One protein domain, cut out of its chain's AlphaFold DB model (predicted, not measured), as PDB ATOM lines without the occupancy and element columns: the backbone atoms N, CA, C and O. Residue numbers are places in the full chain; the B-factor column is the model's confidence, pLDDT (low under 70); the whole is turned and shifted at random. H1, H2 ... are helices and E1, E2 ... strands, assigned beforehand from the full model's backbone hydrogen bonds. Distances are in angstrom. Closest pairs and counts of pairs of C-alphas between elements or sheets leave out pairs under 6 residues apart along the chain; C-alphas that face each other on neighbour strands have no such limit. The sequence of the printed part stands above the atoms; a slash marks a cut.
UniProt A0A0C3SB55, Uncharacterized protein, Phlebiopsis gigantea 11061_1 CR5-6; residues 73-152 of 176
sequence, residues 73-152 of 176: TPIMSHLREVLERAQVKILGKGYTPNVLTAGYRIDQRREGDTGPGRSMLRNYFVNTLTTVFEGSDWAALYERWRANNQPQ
ATOM      1  N   THR A  73     123.093 171.326 197.164       60.84
ATOM      2  CA  THR A  73     124.368 172.058 197.129       60.84
ATOM      3  C   THR A  73     125.169 171.776 198.414       60.84
ATOM      4  O   THR A  73     124.563 171.450 199.438       60.84
ATOM      5  N   PRO A  74     126.514 171.877 198.404       63.59
ATOM      6  CA  PRO A  74     127.337 171.641 199.592       63.59
ATOM      7  C   PRO A  74     127.008 172.583 200.759       63.59
ATOM      8  O   PRO A  74     126.557 173.708 200.566       63.59
ATOM      9  N   ILE A  75     127.327 172.141 201.978       59.22
ATOM     10  CA  ILE A  75     126.936 172.743 203.269       59.22
ATOM     11  C   ILE A  75     127.567 174.132 203.529       59.22
ATOM     12  O   ILE A  75     127.328 174.724 204.569       59.22
ATOM     13  N   MET A  76     128.361 174.718 202.632       61.44
ATOM     14  CA  MET A  76     128.985 176.032 202.891       61.44
ATOM     15  C   MET A  76     129.115 176.919 201.651       61.44
ATOM     16  O   MET A  76     129.948 177.815 201.628       61.44
ATOM     17  N   SER A  77     128.323 176.690 200.600       73.31
ATOM     18  CA  SER A  77     128.378 177.573 199.431       73.31
ATOM     19  C   SER A  77     127.550 178.837 199.655       73.31
ATOM     20  O   SER A  77     126.333 178.753 199.808       73.31
ATOM     21  N   HIS A  78     128.198 180.003 199.612       84.88
ATOM     22  CA  HIS A  78     127.506 181.285 199.482       84.88
ATOM     23  C   HIS A  78     126.755 181.351 198.142       84.88
ATOM     24  O   HIS A  78     127.236 180.810 197.142       84.88
ATOM     25  N   LEU A  79     125.613 182.050 198.088       85.88
ATOM     26  CA  LEU A  79     124.801 182.176 196.865       85.88
ATOM     27  C   LEU A  79     125.630 182.642 195.658       85.88
ATOM     28  O   LEU A  79     125.508 182.081 194.571       85.88
ATOM     29  N   ARG A  80     126.545 183.593 195.869       88.12
ATOM     30  CA  ARG A  80     127.473 184.060 194.836       88.12
ATOM     31  C   ARG A  80     128.315 182.932 194.235       88.12
ATOM     32  O   ARG A  80     128.387 182.806 193.019       88.12
ATOM     33  N   GLU A  81     128.891 182.061 195.062       86.88
ATOM     34  CA  GLU A  81     129.658 180.915 194.561       86.88
ATOM     35  C   GLU A  81     128.782 179.928 193.786       86.88
ATOM     36  O   GLU A  81     129.234 179.309 192.823       86.88
ATOM     37  N   VAL A  82     127.527 179.750 194.208       87.62
ATOM     38  CA  VAL A  82     126.572 178.891 193.499       87.62
ATOM     39  C   VAL A  82     126.283 179.455 192.111       87.62
ATOM     40  O   VAL A  82     126.298 178.697 191.138       87.62
ATOM     41  N   LEU A  83     126.076 180.771 192.008       88.81
ATOM     42  CA  LEU A  83     125.873 181.463 190.737       88.81
ATOM     43  C   LEU A  83     127.108 181.353 189.838       88.81
ATOM     44  O   LEU A  83     126.972 180.953 188.684       88.81
ATOM     45  N   GLU A  84     128.307 181.599 190.367       88.19
ATOM     46  CA  GLU A  84     129.559 181.471 189.612       88.19
ATOM     47  C   GLU A  84     129.754 180.035 189.091       88.19
ATOM     48  O   GLU A  84     130.013 179.822 187.904       88.19
ATOM     49  N   ARG A  85     129.537 179.009 189.927       87.25
ATOM     50  CA  ARG A  85     129.605 177.599 189.493       87.25
ATOM     51  C   ARG A  85     128.551 177.274 188.434       87.25
ATOM     52  O   ARG A  85     128.841 176.526 187.497       87.25
ATOM     53  N   ALA A  86     127.339 177.813 188.569       86.94
ATOM     54  CA  ALA A  86     126.285 177.644 187.574       86.94
ATOM     55  C   ALA A  86     126.679 178.285 186.234       86.94
ATOM     56  O   ALA A  86     126.552 177.639 185.196       86.94
ATOM     57  N   GLN A  87     127.234 179.498 186.257       89.31
ATOM     58  CA  GLN A  87     127.723 180.207 185.074       89.31
ATOM     59  C   GLN A  87     128.862 179.448 184.380       89.31
ATOM     60  O   GLN A  87     128.783 179.228 183.171       89.31
ATOM     61  N   VAL A  88     129.868 178.966 185.126       88.56
ATOM     62  CA  VAL A  88     130.947 178.119 184.576       88.56
ATOM     63  C   VAL A  88     130.367 176.867 183.919       88.56
ATOM     64  O   VAL A  88     130.745 176.522 182.803       88.56
ATOM     65  N   LYS A  89     129.411 176.197 184.575       87.19
ATOM     66  CA  LYS A  89     128.782 174.982 184.044       87.19
ATOM     67  C   LYS A  89     127.975 175.239 182.770       87.19
ATOM     68  O   LYS A  89     127.945 174.371 181.901       87.19
ATOM     69  N   ILE A  90     127.298 176.383 182.669       88.00
ATOM     70  CA  ILE A  90     126.540 176.769 181.470       88.00
ATOM     71  C   ILE A  90     127.510 177.092 180.327       88.00
ATOM     72  O   ILE A  90     127.372 176.525 179.248       88.00
ATOM     73  N   LEU A  91     128.525 177.927 180.578       88.00
ATOM     74  CA  LEU A  91     129.513 178.334 179.573       88.00
ATOM     75  C   LEU A  91     130.398 177.170 179.095       88.00
ATOM     76  O   LEU A  91     130.744 177.100 177.919       88.00
ATOM     77  N   GLY A  92     130.736 176.232 179.984       85.19
ATOM     78  CA  GLY A  92     131.563 175.067 179.662       85.19
ATOM     79  C   GLY A  92     130.885 174.048 178.742       85.19
ATOM     80  O   GLY A  92     131.567 173.227 178.141       85.19
ATOM     81  N   LYS A  93     129.555 174.102 178.592       83.56
ATOM     82  CA  LYS A  93     128.795 173.238 177.670       83.56
ATOM     83  C   LYS A  93     128.704 173.793 176.243       83.56
ATOM     84  O   LYS A  93     128.033 173.194 175.408       83.56
ATOM     85  N   GLY A  94     129.361 174.918 175.970       78.62
ATOM     86  CA  GLY A  94     129.270 175.639 174.705       78.62
ATOM     87  C   GLY A  94     128.392 176.886 174.803       78.62
ATOM     88  O   GLY A  94     127.723 177.137 175.809       78.62
ATOM     89  N   TYR A  95     128.416 177.699 173.745       72.81
ATOM     90  CA  TYR A  95     127.679 178.958 173.703       72.81
ATOM     91  C   TYR A  95     126.181 178.691 173.539       72.81
ATOM     92  O   TYR A  95     125.682 178.476 172.436       72.81
ATOM     93  N   THR A  96     125.458 178.718 174.654       75.50
ATOM     94  CA  THR A  96     124.001 178.835 174.648       75.50
ATOM     95  C   THR A  96     123.643 180.251 175.081       75.50
ATOM     96  O   THR A  96     124.189 180.728 176.080       75.50
ATOM     97  N   PRO A  97     122.771 180.964 174.345       81.50
ATOM     98  CA  PRO A  97     122.329 182.288 174.757       81.50
ATOM     99  C   PRO A  97     121.568 182.152 176.080       81.50
ATOM    100  O   PRO A  97     120.427 181.695 176.119       81.50
ATOM    101  N   ASN A  98     122.234 182.498 177.180       87.31
ATOM    102  CA  ASN A  98     121.688 182.427 178.524       87.31
ATOM    103  C   ASN A  98     121.911 183.760 179.227       87.31
ATOM    104  O   ASN A  98     123.011 184.314 179.231       87.31
ATOM    105  N   VAL A  99     120.848 184.273 179.835       87.62
ATOM    106  CA  VAL A  99     120.876 185.592 180.456       87.62
ATOM    107  C   VAL A  99     121.780 185.621 181.696       87.62
ATOM    108  O   VAL A  99     122.423 186.634 181.956       87.62
ATOM    109  N   LEU A 100     121.940 184.495 182.401       86.06
ATOM    110  CA  LEU A 100     122.880 184.365 183.522       86.06
ATOM    111  C   LEU A 100     124.342 184.472 183.090       86.06
ATOM    112  O   LEU A 100     125.193 184.821 183.901       86.06
ATOM    113  N   THR A 101     124.648 184.152 181.834       88.38
ATOM    114  CA  THR A 101     126.016 184.175 181.298       88.38
ATOM    115  C   THR A 101     126.250 185.351 180.356       88.38
ATOM    116  O   THR A 101     127.351 185.497 179.829       88.38
ATOM    117  N   ALA A 102     125.244 186.205 180.141       87.44
ATOM    118  CA  ALA A 102     125.382 187.406 179.331       87.44
ATOM    119  C   ALA A 102     126.488 188.301 179.914       87.44
ATOM    120  O   ALA A 102     126.462 188.639 181.097       87.44
ATOM    121  N   GLY A 103     127.480 188.637 179.088       86.00
ATOM    122  CA  GLY A 103     128.640 189.444 179.483       86.00
ATOM    123  C   GLY A 103     129.793 188.683 180.148       86.00
ATOM    124  O   GLY A 103     130.860 189.267 180.337       86.00
ATOM    125  N   TYR A 104     129.640 187.386 180.427       87.75
ATOM    126  CA  TYR A 104     130.695 186.547 180.999       87.75
ATOM    127  C   TYR A 104     131.394 185.709 179.925       87.75
ATOM    128  O   TYR A 104     130.764 185.213 178.988       87.75
ATOM    129  N   ARG A 105     132.705 185.495 180.087       86.12
ATOM    130  CA  ARG A 105     133.453 184.464 179.352       86.12
ATOM    131  C   ARG A 105     134.336 183.676 180.310       86.12
ATOM    132  O   ARG A 105     134.825 184.218 181.300       86.12
ATOM    133  N   ILE A 106     134.547 182.401 179.995       86.62
ATOM    134  CA  ILE A 106     135.566 181.599 180.670       86.62
ATOM    135  C   ILE A 106     136.921 182.049 180.134       86.62
ATOM    136  O   ILE A 106     137.147 182.004 178.923       86.62
ATOM    137  N   ASP A 107     137.803 182.489 181.027       83.56
ATOM    138  CA  ASP A 107     139.198 182.716 180.677       83.56
ATOM    139  C   ASP A 107     139.877 181.348 180.569       83.56
ATOM    140  O   ASP A 107     140.178 180.690 181.570       83.56
ATOM    141  N   GLN A 108     140.030 180.868 179.337       70.94
ATOM    142  CA  GLN A 108     140.836 179.689 179.054       70.94
ATOM    143  C   GLN A 108     142.298 180.122 179.153       70.94
ATOM    144  O   GLN A 108     142.933 180.445 178.148       70.94
ATOM    145  N   ARG A 109     142.838 180.192 180.378       63.22
ATOM    146  CA  ARG A 109     144.288 180.316 180.540       63.22
ATOM    147  C   ARG A 109     144.938 179.184 179.748       63.22
ATOM    148  O   ARG A 109     144.571 178.023 179.917       63.22
ATOM    149  N   ARG A 110     145.849 179.571 178.851       53.47
ATOM    150  CA  ARG A 110     146.587 178.684 177.948       53.47
ATOM    151  C   ARG A 110     147.168 177.501 178.720       53.47
ATOM    152  O   ARG A 110     147.752 177.691 179.785       53.47
ATOM    153  N   GLU A 111     147.009 176.316 178.140       51.53
ATOM    154  CA  GLU A 111     147.731 175.092 178.486       51.53
ATOM    155  C   GLU A 111     149.202 175.426 178.773       51.53
ATOM    156  O   GLU A 111     149.919 175.904 177.894       51.53
ATOM    157  N   GLY A 112     149.639 175.258 180.021       58.41
ATOM    158  CA  GLY A 112     151.015 175.570 180.418       58.41
ATOM    159  C   GLY A 112     151.228 175.752 181.917       58.41
ATOM    160  O   GLY A 112     152.352 175.585 182.375       58.41
ATOM    161  N   ASP A 113     150.175 176.041 182.687       54.62
ATOM    162  CA  ASP A 113     150.265 176.170 184.146       54.62
ATOM    163  C   ASP A 113     149.611 174.947 184.812       54.62
ATOM    164  O   ASP A 113     148.387 174.806 184.884       54.62
ATOM    165  N   THR A 114     150.461 173.995 185.183       47.88
ATOM    166  CA  THR A 114     150.155 172.615 185.578       47.88
ATOM    167  C   THR A 114     149.535 172.541 186.977       47.88
ATOM    168  O   THR A 114     150.142 172.061 187.931       47.88
ATOM    169  N   GLY A 115     148.297 173.007 187.114       58.47
ATOM    170  CA  GLY A 115     147.474 172.781 188.299       58.47
ATOM    171  C   GLY A 115     146.031 172.461 187.914       58.47
ATOM    172  O   GLY A 115     145.607 172.811 186.812       58.47
ATOM    173  N   PRO A 116     145.236 171.822 188.794       55.28
ATOM    174  CA  PRO A 116     143.785 171.723 188.638       55.28
ATOM    175  C   PRO A 116     143.174 173.129 188.777       55.28
ATOM    176  O   PRO A 116     142.646 173.522 189.817       55.28
ATOM    177  N   GLY A 117     143.349 173.934 187.731       54.62
ATOM    178  CA  GLY A 117     143.058 175.356 187.699       54.62
ATOM    179  C   GLY A 117     141.560 175.584 187.648       54.62
ATOM    180  O   GLY A 117     140.880 175.172 186.710       54.62
ATOM    181  N   ARG A 118     141.035 176.262 188.669       64.00
ATOM    182  CA  ARG A 118     139.670 176.790 188.660       64.00
ATOM    183  C   ARG A 118     139.500 177.657 187.411       64.00
ATOM    184  O   ARG A 118     140.197 178.658 187.269       64.00
ATOM    185  N   SER A 119     138.580 177.287 186.520       72.00
ATOM    186  CA  SER A 119     138.177 178.147 185.405       72.00
ATOM    187  C   SER A 119     137.727 179.495 185.961       72.00
ATOM    188  O   SER A 119     136.769 179.556 186.733       72.00
ATOM    189  N   MET A 120     138.431 180.569 185.603       78.81
ATOM    190  CA  MET A 120     138.101 181.908 186.079       78.81
ATOM    191  C   MET A 120     137.059 182.528 185.148       78.81
ATOM    192  O   MET A 120     137.235 182.558 183.927       78.81
ATOM    193  N   LEU A 121     135.954 183.010 185.717       84.12
ATOM    194  CA  LEU A 121     134.981 183.804 184.975       84.12
ATOM    195  C   LEU A 121     135.495 185.232 184.870       84.12
ATOM    196  O   LEU A 121     135.718 185.898 185.881       84.12
ATOM    197  N   ARG A 122     135.644 185.716 183.641       85.31
ATOM    198  CA  ARG A 122     135.920 187.122 183.382       85.31
ATOM    199  C   ARG A 122     134.631 187.804 182.962       85.31
ATOM    200  O   ARG A 122     133.979 187.384 182.003       85.31
ATOM    201  N   ASN A 123     134.272 188.845 183.701       83.81
ATOM    202  CA  ASN A 123     133.121 189.667 183.388       83.81
ATOM    203  C   ASN A 123     133.542 190.874 182.538       83.81
ATOM    204  O   ASN A 123     134.493 191.570 182.889       83.81
ATOM    205  N   TYR A 124     132.834 191.116 181.438       83.50
ATOM    206  CA  TYR A 124     133.065 192.247 180.539       83.50
ATOM    207  C   TYR A 124     131.976 193.322 180.651       83.50
ATOM    208  O   TYR A 124     132.183 194.432 180.171       83.50
ATOM    209  N   PHE A 125     130.836 193.019 181.289       82.88
ATOM    210  CA  PHE A 125     129.695 193.931 181.409       82.88
ATOM    211  C   PHE A 125     128.948 193.737 182.733       82.88
ATOM    212  O   PHE A 125     128.925 192.657 183.310       82.88
ATOM    213  N   VAL A 126     128.264 194.765 183.228       78.69
ATOM    214  CA  VAL A 126     127.404 194.586 184.407       78.69
ATOM    215  C   VAL A 126     126.206 193.715 184.020       78.69
ATOM    216  O   VAL A 126     125.364 194.131 183.228       78.69
ATOM    217  N   ASN A 127     126.129 192.497 184.565       82.12
ATOM    218  CA  ASN A 127     124.959 191.645 184.405       82.12
ATOM    219  C   ASN A 127     123.948 191.984 185.502       82.12
ATOM    220  O   ASN A 127     124.029 191.482 186.624       82.12
ATOM    221  N   THR A 128     122.988 192.840 185.158       83.94
ATOM    222  CA  THR A 128     121.945 193.309 186.078       83.94
ATOM    223  C   THR A 128     121.171 192.159 186.720       83.94
ATOM    224  O   THR A 128     120.752 192.276 187.866       83.94
ATOM    225  N   LEU A 129     121.003 191.024 186.033       84.50
ATOM    226  CA  LEU A 129     120.299 189.877 186.606       84.50
ATOM    227  C   LEU A 129     121.126 189.156 187.662       84.50
ATOM    228  O   LEU A 129     120.565 188.755 188.677       84.50
ATOM    229  N   THR A 130     122.444 189.051 187.488       84.00
ATOM    230  CA  THR A 130     123.321 188.550 188.555       84.00
ATOM    231  C   THR A 130     123.213 189.434 189.795       84.00
ATOM    232  O   THR A 130     123.013 188.911 190.885       84.00
ATOM    233  N   THR A 131     123.220 190.761 189.630       86.25
ATOM    234  CA  THR A 131     123.023 191.701 190.747       86.25
ATOM    235  C   THR A 131     121.653 191.540 191.411       86.25
ATOM    236  O   THR A 131     121.555 191.608 192.631       86.25
ATOM    237  N   VAL A 132     120.594 191.277 190.635       89.06
ATOM    238  CA  VAL A 132     119.265 190.970 191.186       89.06
ATOM    239  C   VAL A 132     119.308 189.697 192.032       89.06
ATOM    240  O   VAL A 132     118.785 189.710 193.144       89.06
ATOM    241  N   PHE A 133     119.955 188.626 191.562       88.69
ATOM    242  CA  PHE A 133     120.080 187.376 192.324       88.69
ATOM    243  C   PHE A 133     120.954 187.505 193.575       88.69
ATOM    244  O   PHE A 133     120.770 186.741 194.514       88.69
ATOM    245  N   GLU A 134     121.874 188.464 193.621       88.12
ATOM    246  CA  GLU A 134     122.658 188.773 194.823       88.12
ATOM    247  C   GLU A 134     121.872 189.598 195.863       88.12
ATOM    248  O   GLU A 134     122.377 189.856 196.956       88.12
ATOM    249  N   GLY A 135     120.628 189.988 195.561       91.00
ATOM    250  CA  GLY A 135     119.747 190.689 196.491       91.00
ATOM    251  C   GLY A 135     119.382 189.866 197.735       91.00
ATOM    252  O   GLY A 135     119.314 188.635 197.706       91.00
ATOM    253  N   SER A 136     119.079 190.558 198.837       92.31
ATOM    254  CA  SER A 136     118.780 189.942 200.141       92.31
ATOM    255  C   SER A 136     117.613 188.956 200.104       92.31
ATOM    256  O   SER A 136     117.649 187.943 200.796       92.31
ATOM    257  N   ASP A 137     116.596 189.221 199.283       92.25
ATOM    258  CA  ASP A 137     115.418 188.355 199.177       92.25
ATOM    259  C   ASP A 137     115.763 187.009 198.516       92.25
ATOM    260  O   ASP A 137     115.301 185.955 198.957       92.25
ATOM    261  N   TRP A 138     116.641 187.018 197.509       91.06
ATOM    262  CA  TRP A 138     117.142 185.800 196.868       91.06
ATOM    263  C   TRP A 138     118.113 185.036 197.769       91.06
ATOM    264  O   TRP A 138     118.070 183.806 197.803       91.06
ATOM    265  N   ALA A 139     118.939 185.742 198.546       89.94
ATOM    266  CA  ALA A 139     119.776 185.126 199.573       89.94
ATOM    267  C   ALA A 139     118.925 184.430 200.651       89.94
ATOM    268  O   ALA A 139     119.174 183.270 200.974       89.94
ATOM    269  N   ALA A 140     117.871 185.089 201.144       89.31
ATOM    270  CA  ALA A 140     116.931 184.501 202.097       89.31
ATOM    271  C   ALA A 140     116.212 183.272 201.513       89.31
ATOM    272  O   ALA A 140     116.075 182.250 202.193       89.31
ATOM    273  N   LEU A 141     115.805 183.341 200.239       89.25
ATOM    274  CA  LEU A 141     115.208 182.211 199.530       89.25
ATOM    275  C   LEU A 141     116.179 181.034 199.434       89.25
ATOM    276  O   LEU A 141     115.792 179.894 199.694       89.25
ATOM    277  N   TYR A 142     117.433 181.306 199.074       87.62
ATOM    278  CA  TYR A 142     118.473 180.293 198.958       87.62
ATOM    279  C   TYR A 142     118.741 179.602 200.297       87.62
ATOM    280  O   TYR A 142     118.760 178.374 200.344       87.62
ATOM    281  N   GLU A 143     118.872 180.355 201.390       85.62
ATOM    282  CA  GLU A 143     119.102 179.775 202.718       85.62
ATOM    283  C   GLU A 143     117.915 178.926 203.189       85.62
ATOM    284  O   GLU A 143     118.105 177.816 203.691       85.62
ATOM    285  N   ARG A 144     116.674 179.369 202.947       84.38
ATOM    286  CA  ARG A 144     115.478 178.559 203.238       84.38
ATOM    287  C   ARG A 144     115.420 177.306 202.385       84.38
ATOM    288  O   ARG A 144     115.150 176.220 202.894       84.38
ATOM    289  N   TRP A 145     115.669 177.438 201.085       80.38
ATOM    290  CA  TRP A 145     115.729 176.299 200.181       80.38
ATOM    291  C   TRP A 145     116.764 175.287 200.663       80.38
ATOM    292  O   TRP A 145     116.483 174.093 200.745       80.38
ATOM    293  N   ARG A 146     117.947 175.773 201.026       79.25
ATOM    294  CA  ARG A 146     119.052 174.968 201.516       79.25
ATOM    295  C   ARG A 146     118.706 174.265 202.823       79.25
ATOM    296  O   ARG A 146     118.850 173.047 202.872       79.25
ATOM    297  N   ALA A 147     118.190 174.972 203.827       78.44
ATOM    298  CA  ALA A 147     117.742 174.374 205.088       78.44
ATOM    299  C   ALA A 147     116.714 173.253 204.849       78.44
ATOM    300  O   ALA A 147     116.770 172.191 205.469       78.44
ATOM    301  N   ASN A 148     115.827 173.446 203.870       76.62
ATOM    302  CA  ASN A 148     114.805 172.471 203.511       76.62
ATOM    303  C   ASN A 148     115.306 171.326 202.627       76.62
ATOM    304  O   ASN A 148     114.654 170.288 202.595       76.62
ATOM    305  N   ASN A 149     116.437 171.459 201.931       72.38
ATOM    306  CA  ASN A 149     116.977 170.437 201.022       72.38
ATOM    307  C   ASN A 149     118.288 169.812 201.511       72.38
ATOM    308  O   ASN A 149     118.831 168.930 200.847       72.38
ATOM    309  N   GLN A 150     118.790 170.221 202.677       69.19
ATOM    310  CA  GLN A 150     119.951 169.589 203.276       69.19
ATOM    311  C   GLN A 150     119.604 168.119 203.585       69.19
ATOM    312  O   GLN A 150     118.527 167.851 204.148       69.19
ATOM    313  N   PRO A 151     120.451 167.155 203.175       61.16
ATOM    314  CA  PRO A 151     120.310 165.782 203.631       61.16
ATOM    315  C   PRO A 151     120.394 165.803 205.157       61.16
ATOM    316  O   PRO A 151     121.287 166.446 205.711       61.16
ATOM    317  N   GLN A 152     119.438 165.160 205.837       56.84
ATOM    318  CA  GLN A 152     119.587 164.955 207.272       56.84
ATOM    319  C   GLN A 152     120.871 164.162 207.461       56.84
ATOM    320  O   GLN A 152     121.017 163.069 206.917       56.84
TER     321      GLN A 152
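AT A GLANCE: This is residues 73 to 152 of the 176 residues of an uncharacterized protein of Phlebiopsis gigantea 11061_1 CR5-6 (UniProt A0A0C3SB55). Helix H1 runs through the middle, with the small hairpin E1-E2 packed by its last turns, H2 by its side and H3 crosswise near its start; residues 110 to 116 stick out. The printed part has 80 residues, with three named helices and two named strands in the order H1, E1, E2, H2, H3 along the chain; E1 and E2 make an antiparallel two-stranded sheet, and of the 41 residues in named elements helices hold 33 and strands 8, the class being mostly helix. The whole is loose, radius of gyration of the C-alphas 14.6 A, spanning 42 by 30 by 19 A.

HOW THE PARTS SIT: H1, residues 79 to 91, is nearest E1, residues 104 to 107, at the C-alphas of Leu 91 and Ile 106, 7.0 A. In the hairpin of E1 and E2, residues 120 to 123, N 105 and O 122 are within hydrogen-bond range, 3.0 A. H1 is close to but not clearly touching H2, residues 128 to 133 (closest C-alphas Leu 83 and Thr 130, 7.8 A), and H3, residues 136 to 149 (Leu 79 and Ala 139, 6.4 A; about perpendicular, 83 degrees). Every O i to N i+4 pair in H1, H2 and H3 is within range.

IN THESE COORDINATES: H1, 18.3 A long, begins at C-alpha 79 (124.801, 182.176, 196.865); H3, 19.6 A, ends at C-alpha 149 (116.977, 170.437, 201.022).

THE WHOLE: The printed part has no cut. Links H1 to E1 and E1 to E2 are long. Residues 73 to 76, 109 to 118 and 150 to 152 have pLDDT under 70.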